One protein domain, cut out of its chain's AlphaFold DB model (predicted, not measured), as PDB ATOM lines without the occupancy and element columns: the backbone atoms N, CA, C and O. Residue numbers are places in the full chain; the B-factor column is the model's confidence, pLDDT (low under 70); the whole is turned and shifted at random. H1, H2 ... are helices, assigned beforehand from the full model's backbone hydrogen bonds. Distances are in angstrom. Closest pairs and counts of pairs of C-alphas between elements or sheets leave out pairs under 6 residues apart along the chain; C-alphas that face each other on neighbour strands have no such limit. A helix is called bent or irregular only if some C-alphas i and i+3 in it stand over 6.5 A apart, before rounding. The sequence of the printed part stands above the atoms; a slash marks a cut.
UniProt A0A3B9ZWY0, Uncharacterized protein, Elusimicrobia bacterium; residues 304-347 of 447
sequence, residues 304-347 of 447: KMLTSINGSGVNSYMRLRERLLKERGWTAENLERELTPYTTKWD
ATOM      1  N   LYS A 304     -37.286 120.739  39.853       96.00
ATOM      2  CA  LYS A 304     -37.453 121.787  38.833       96.00
ATOM      3  C   LYS A 304     -37.966 123.100  39.409       96.00
ATOM      4  O   LYS A 304     -37.560 124.182  38.979       96.00
ATOM      5  N   MET A 305     -38.856 123.026  40.394       94.19
ATOM      6  CA  MET A 305     -39.335 124.208  41.099       94.19
ATOM      7  C   MET A 305     -38.155 124.973  41.705       94.19
ATOM      8  O   MET A 305     -38.022 126.164  41.455       94.19
ATOM      9  N   LEU A 306     -37.237 124.300  42.404       92.69
ATOM     10  CA  LEU A 306     -36.061 124.932  43.011       92.69
ATOM     11  C   LEU A 306     -35.072 125.512  41.987       92.69
ATOM     12  O   LEU A 306     -34.395 126.496  42.290       92.69
ATOM     13  N   THR A 307     -34.999 124.970  40.769       94.19
ATOM     14  CA  THR A 307     -34.132 125.540  39.723       94.19
ATOM     15  C   THR A 307     -34.722 126.794  39.081       94.19
ATOM     16  O   THR A 307     -33.983 127.670  38.639       94.19
ATOM     17  N   SER A 308     -36.044 126.954  39.107       93.12
ATOM     18  CA  SER A 308     -36.751 128.077  38.475       93.12
ATOM     19  C   SER A 308     -37.371 129.076  39.461       93.12
ATOM     20  O   SER A 308     -37.849 130.129  39.041       93.12
ATOM     21  N   ILE A 309     -37.311 128.793  40.767       91.19
ATOM     22  CA  ILE A 309     -37.937 129.584  41.832       91.19
ATOM     23  C   ILE A 309     -37.514 131.058  41.793       91.19
ATOM     24  O   ILE A 309     -36.336 131.385  41.607       91.19
ATOM     25  N   ASN A 310     -38.477 131.964  41.960       91.19
ATOM     26  CA  ASN A 310     -38.243 133.403  41.923       91.19
ATOM     27  C   ASN A 310     -39.210 134.174  42.848       91.19
ATOM     28  O   ASN A 310     -40.263 133.685  43.253       91.19
ATOM     29  N   GLY A 311     -38.858 135.411  43.189       86.44
ATOM     30  CA  GLY A 311     -39.684 136.332  43.962       86.44
ATOM     31  C   GLY A 311     -39.157 136.606  45.371       86.44
ATOM     32  O   GLY A 311     -38.412 135.836  45.971       86.44
ATOM     33  N   SER A 312     -39.598 137.723  45.954       82.38
ATOM     34  CA  SER A 312     -39.016 138.234  47.207       82.38
ATOM     35  C   SER A 312     -39.175 137.301  48.413       82.38
ATOM     36  O   SER A 312     -38.385 137.363  49.351       82.38
ATOM     37  N   GLY A 313     -40.189 136.429  48.406       79.88
ATOM     38  CA  GLY A 313     -40.404 135.440  49.469       79.88
ATOM     39  C   GLY A 313     -39.383 134.300  49.462       79.88
ATOM     40  O   GLY A 313     -39.255 133.592  50.453       79.88
ATOM     41  N   VAL A 314     -38.621 134.123  48.384       84.19
ATOM     42  CA  VAL A 314     -37.774 132.944  48.134       84.19
ATOM     43  C   VAL A 314     -36.328 133.326  47.796       84.19
ATOM     44  O   VAL A 314     -35.558 132.508  47.306       84.19
ATOM     45  N   ASN A 315     -35.921 134.555  48.139       84.62
ATOM     46  CA  ASN A 315     -34.575 135.089  47.892       84.62
ATOM     47  C   ASN A 315     -33.439 134.203  48.441       84.62
ATOM     48  O   ASN A 315     -32.366 134.145  47.849       84.62
ATOM     49  N   SER A 316     -33.653 133.520  49.569       81.00
ATOM     50  CA  SER A 316     -32.703 132.551  50.138       81.00
ATOM     51  C   SER A 316     -32.407 131.403  49.170       81.00
ATOM     52  O   SER A 316     -31.241 131.089  48.930       81.00
ATOM     53  N   TYR A 317     -33.450 130.834  48.560       85.06
ATOM     54  CA  TYR A 317     -33.328 129.778  47.556       85.06
ATOM     55  C   TYR A 317     -32.700 130.288  46.265       85.06
ATOM     56  O   TYR A 317     -31.832 129.619  45.716       85.06
ATOM     57  N   MET A 318     -33.079 131.490  45.820       89.62
ATOM     58  CA  MET A 318     -32.504 132.100  44.618       89.62
ATOM     59  C   MET A 318     -30.992 132.302  44.752       89.62
ATOM     60  O   MET A 318     -30.243 131.857  43.887       89.62
ATOM     61  N   ARG A 319     -30.537 132.896  45.866       87.94
ATOM     62  CA  ARG A 319     -29.105 133.110  46.135       87.94
ATOM     63  C   ARG A 319     -28.339 131.802  46.218       87.94
ATOM     64  O   ARG A 319     -27.234 131.705  45.696       87.94
ATOM     65  N   LEU A 320     -28.924 130.801  46.875       85.06
ATOM     66  CA  LEU A 320     -28.315 129.485  46.935       85.06
ATOM     67  C   LEU A 320     -28.169 128.894  45.534       85.06
ATOM     68  O   LEU A 320     -27.058 128.561  45.147       85.06
ATOM     69  N   ARG A 321     -29.265 128.808  44.774       92.38
ATOM     70  CA  ARG A 321     -29.268 128.315  43.394       92.38
ATOM     71  C   ARG A 321     -28.182 129.002  42.568       92.38
ATOM     72  O   ARG A 321     -27.369 128.321  41.960       92.38
ATOM     73  N   GLU A 322     -28.158 130.333  42.554       93.88
ATOM     74  CA  GLU A 322     -27.197 131.123  41.774       93.88
ATOM     75  C   GLU A 322     -25.750 130.834  42.173       93.88
ATOM     76  O   GLU A 322     -24.890 130.682  41.305       93.88
ATOM     77  N   ARG A 323     -25.486 130.689  43.474       90.06
ATOM     78  CA  ARG A 323     -24.173 130.282  43.968       90.06
ATOM     79  C   ARG A 323     -23.797 128.879  43.489       90.06
ATOM     80  O   ARG A 323     -22.700 128.722  42.973       90.06
ATOM     81  N   LEU A 324     -24.700 127.897  43.579       87.00
ATOM     82  CA  LEU A 324     -24.436 126.527  43.117       87.00
ATOM     83  C   LEU A 324     -24.146 126.467  41.620       87.00
ATOM     84  O   LEU A 324     -23.180 125.831  41.208       87.00
ATOM     85  N   LEU A 325     -24.947 127.168  40.814       91.25
ATOM     86  CA  LEU A 325     -24.738 127.254  39.368       91.25
ATOM     87  C   LEU A 325     -23.365 127.863  39.049       91.25
ATOM     88  O   LEU A 325     -22.642 127.337  38.206       91.25
ATOM     89  N   LYS A 326     -22.974 128.927  39.763       94.81
ATOM     90  CA  LYS A 326     -21.686 129.604  39.573       94.81
ATOM     91  C   LYS A 326     -20.493 128.757  40.024       94.81
ATOM     92  O   LYS A 326     -19.542 128.615  39.266       94.81
ATOM     93  N   GLU A 327     -20.523 128.225  41.243       90.44
ATOM     94  CA  GLU A 327     -19.404 127.480  41.842       90.44
ATOM     95  C   GLU A 327     -19.135 126.155  41.126       90.44
ATOM     96  O   GLU A 327     -17.992 125.712  41.063       90.44
ATOM     97  N   ARG A 328     -20.176 125.527  40.571       90.12
ATOM     98  CA  ARG A 328     -20.074 124.221  39.909       90.12
ATOM     99  C   ARG A 328     -20.050 124.300  38.383       90.12
ATOM    100  O   ARG A 328     -19.922 123.266  37.736       90.12
ATOM    101  N   GLY A 329     -20.224 125.491  37.802       95.38
ATOM    102  CA  GLY A 329     -20.409 125.647  36.355       95.38
ATOM    103  C   GLY A 329     -21.624 124.872  35.825       95.38
ATOM    104  O   GLY A 329     -21.613 124.397  34.693       95.38
ATOM    105  N   TRP A 330     -22.648 124.686  36.660       96.19
ATOM    106  CA  TRP A 330     -23.828 123.888  36.337       96.19
ATOM    107  C   TRP A 330     -24.860 124.687  35.541       96.19
ATOM    108  O   TRP A 330     -25.051 125.882  35.769       96.19
ATOM    109  N   THR A 331     -25.592 124.003  34.656       96.69
ATOM    110  CA  THR A 331     -26.855 124.516  34.104       96.69
ATOM    111  C   THR A 331     -28.026 124.255  35.060       96.69
ATOM    112  O   THR A 331     -27.903 123.524  36.048       96.69
ATOM    113  N   ALA A 332     -29.200 124.822  34.762       94.75
ATOM    114  CA  ALA A 332     -30.417 124.531  35.520       94.75
ATOM    115  C   ALA A 332     -30.801 123.040  35.450       94.75
ATOM    116  O   ALA A 332     -31.294 122.488  36.428       94.75
ATOM    117  N   GLU A 333     -30.542 122.377  34.324       96.38
ATOM    118  CA  GLU A 333     -30.774 120.943  34.119       96.38
ATOM    119  C   GLU A 333     -29.787 120.095  34.927       96.38
ATOM    120  O   GLU A 333     -30.177 119.073  35.492       96.38
ATOM    121  N   ASN A 334     -28.515 120.515  35.019       95.25
ATOM    122  CA  ASN A 334     -27.563 119.878  35.930       95.25
ATOM    123  C   ASN A 334     -28.075 119.960  37.366       95.25
ATOM    124  O   ASN A 334     -28.208 118.929  38.012       95.25
ATOM    125  N   LEU A 335     -28.435 121.159  37.830       92.75
ATOM    126  CA  LEU A 335     -28.928 121.343  39.190       92.75
ATOM    127  C   LEU A 335     -30.212 120.537  39.460       92.75
ATOM    128  O   LEU A 335     -30.340 119.939  40.521       92.75
ATOM    129  N   GLU A 336     -31.153 120.480  38.517       94.56
ATOM    130  CA  GLU A 336     -32.380 119.683  38.653       94.56
ATOM    131  C   GLU A 336     -32.069 118.194  38.838       94.56
ATOM    132  O   GLU A 336     -32.608 117.550  39.743       94.56
ATOM    133  N   ARG A 337     -31.177 117.651  38.004       93.06
ATOM    134  CA  ARG A 337     -30.730 116.258  38.095       93.06
ATOM    135  C   ARG A 337     -30.077 115.965  39.445       93.06
ATOM    136  O   ARG A 337     -30.413 114.951  40.045       93.06
ATOM    137  N   GLU A 338     -29.229 116.864  39.940       88.56
ATOM    138  CA  GLU A 338     -28.589 116.727  41.255       88.56
ATOM    139  C   GLU A 338     -29.592 116.824  42.413       88.56
ATOM    140  O   GLU A 338     -29.480 116.104  43.399       88.56
ATOM    141  N   LEU A 339     -30.621 117.672  42.304       88.19
ATOM    142  CA  LEU A 339     -31.644 117.823  43.346       88.19
ATOM    143  C   LEU A 339     -32.644 116.660  43.387       88.19
ATOM    144  O   LEU A 339     -33.162 116.337  44.458       88.19
ATOM    145  N   THR A 340     -32.918 116.026  42.243       91.19
ATOM    146  CA  THR A 340     -33.983 115.021  42.086       91.19
ATOM    147  C   THR A 340     -33.923 113.891  43.125       91.19
ATOM    148  O   THR A 340     -34.947 113.647  43.776       91.19
ATOM    149  N   PRO A 341     -32.775 113.226  43.374       85.44
ATOM    150  CA  PRO A 341     -32.683 112.186  44.397       85.44
ATOM    151  C   PRO A 341     -33.085 112.672  45.800       85.44
ATOM    152  O   PRO A 341     -33.605 111.911  46.610       85.44
ATOM    153  N   TYR A 342     -32.873 113.941  46.123       82.88
ATOM    154  CA  TYR A 342     -33.138 114.459  47.467       82.88
ATOM    155  C   TYR A 342     -34.575 114.932  47.637       82.88
ATOM    156  O   TYR A 342     -35.137 114.839  48.734       82.88
ATOM    157  N   THR A 343     -35.181 115.417  46.555       88.88
ATOM    158  CA  THR A 343     -36.535 115.964  46.572       88.88
ATOM    159  C   THR A 343     -37.606 114.915  46.305       88.88
ATOM    160  O   THR A 343     -38.727 115.090  46.769       88.88
ATOM    161  N   THR A 344     -37.282 113.809  45.624       90.12
ATOM    162  CA  THR A 344     -38.252 112.764  45.228       90.12
ATOM    163  C   THR A 344     -39.070 112.228  46.406       90.12
ATOM    164  O   THR A 344     -40.286 112.092  46.307       90.12
ATOM    165  N   LYS A 345     -38.442 112.001  47.567       88.19
ATOM    166  CA  LYS A 345     -39.127 111.542  48.794       88.19
ATOM    167  C   LYS A 345     -40.177 112.519  49.343       88.19
ATOM    168  O   LYS A 345     -41.004 112.110  50.158       88.19
ATOM    169  N   TRP A 346     -40.154 113.775  48.902       89.00
ATOM    170  CA  TRP A 346     -41.081 114.843  49.284       89.00
ATOM    171  C   TRP A 346     -41.930 115.330  48.112       89.00
ATOM    172  O   TRP A 346     -42.712 116.260  48.269       89.00
ATOM    173  N   ASP A 347     -41.778 114.733  46.934       94.56
ATOM    174  CA  ASP A 347     -42.471 115.184  45.742       94.56
ATOM    175  C   ASP A 347     -43.803 114.447  45.588       94.56
ATOM    176  O   ASP A 347     -43.795 113.223  45.424       94.56
TER     177      ASP A 347
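Overview. This is residues 304 to 347 of the 447 residues of an uncharacterized protein of Elusimicrobia bacterium (UniProt A0A3B9ZWY0). Two helices, H2 and H3, make a V: the last turns of H2 and the first turns of H3 come together at its point, and the short helix H1 lies in the space between the two arms, close to the first turns of H3. The whole is flat, and its C-alphas span 26 by 25 by 12 A along the three main axes. The printed part has 44 residues with three named helices, in the order H1, H2, H3 along the chain, and no named strand; the class is all helix. It is compact, with a radius of gyration of the C-alphas of 10.4 A.

Along the chain. Start with the longest helix, H2, residues 312 to 328: find C-alpha 312 at (-39.016, 138.234, 47.207) and go to C-alpha 328 at (-20.074, 124.221, 39.909), 24.7 A away. H2 has a kink of 26 degrees near residue 319, and it is irregular, with C-alphas 313 and 316 8.3 A apart. After it comes H3, residues 332 to 346, 19.9 A from first to last C-alpha; it ends at C-alpha 346, at (-41.081, 114.843, 49.284). H3 is irregular, but only just: C-alphas 338 and 341 are 6.9 A apart. Before H2, look for H1, residues 304 to 308, five residues that begin at C-alpha 304, at (-37.453, 121.787, 38.833).

Arrangement. From H2, look first to H3. The two only just touch, with 3 pairs of C-alphas within 8 A; H2 does so with residues 324 to 325 alone and H3 with residues 332 to 335 alone. Their closest C-alphas are those of Leu 325 and Leu 335, 7.2 A apart. Their lines, both rough ones, stand at a steep tilt of 59 degrees, and they run opposite ways. H1 and H2 also only just touch, with 3 pairs of C-alphas within 8 A, and H2 takes part with residues 317 to 321 alone; the closest C-alphas are those of Thr 307 and Arg 321, 6.7 A apart. H1 and H3 touch with 7 such pairs, and H3 takes part with residues 332 to 336 alone; the closest C-alphas are those of Lys 304 and Glu 336, 5.5 A apart. Along the backbone, every O i to N i+4 pair of H1 is within hydrogen-bond range, against 11 of 13 in H2 and 7 of 11 in H3.

Size, cuts and confidence. Look for the two C-alphas farthest apart at Ser 312 and Pro 341, 27.0 A from each other. The first and last printed C-alphas, those of Lys 304 and Asp 347, are 10.8 A apart. The printed part has no cut, and the links from H1 to H2 and from H2 to H3 are both tight, with three residues each. In the B-factor column the mean pLDDT of the printed part is 90.2, and no printed residue is under 70.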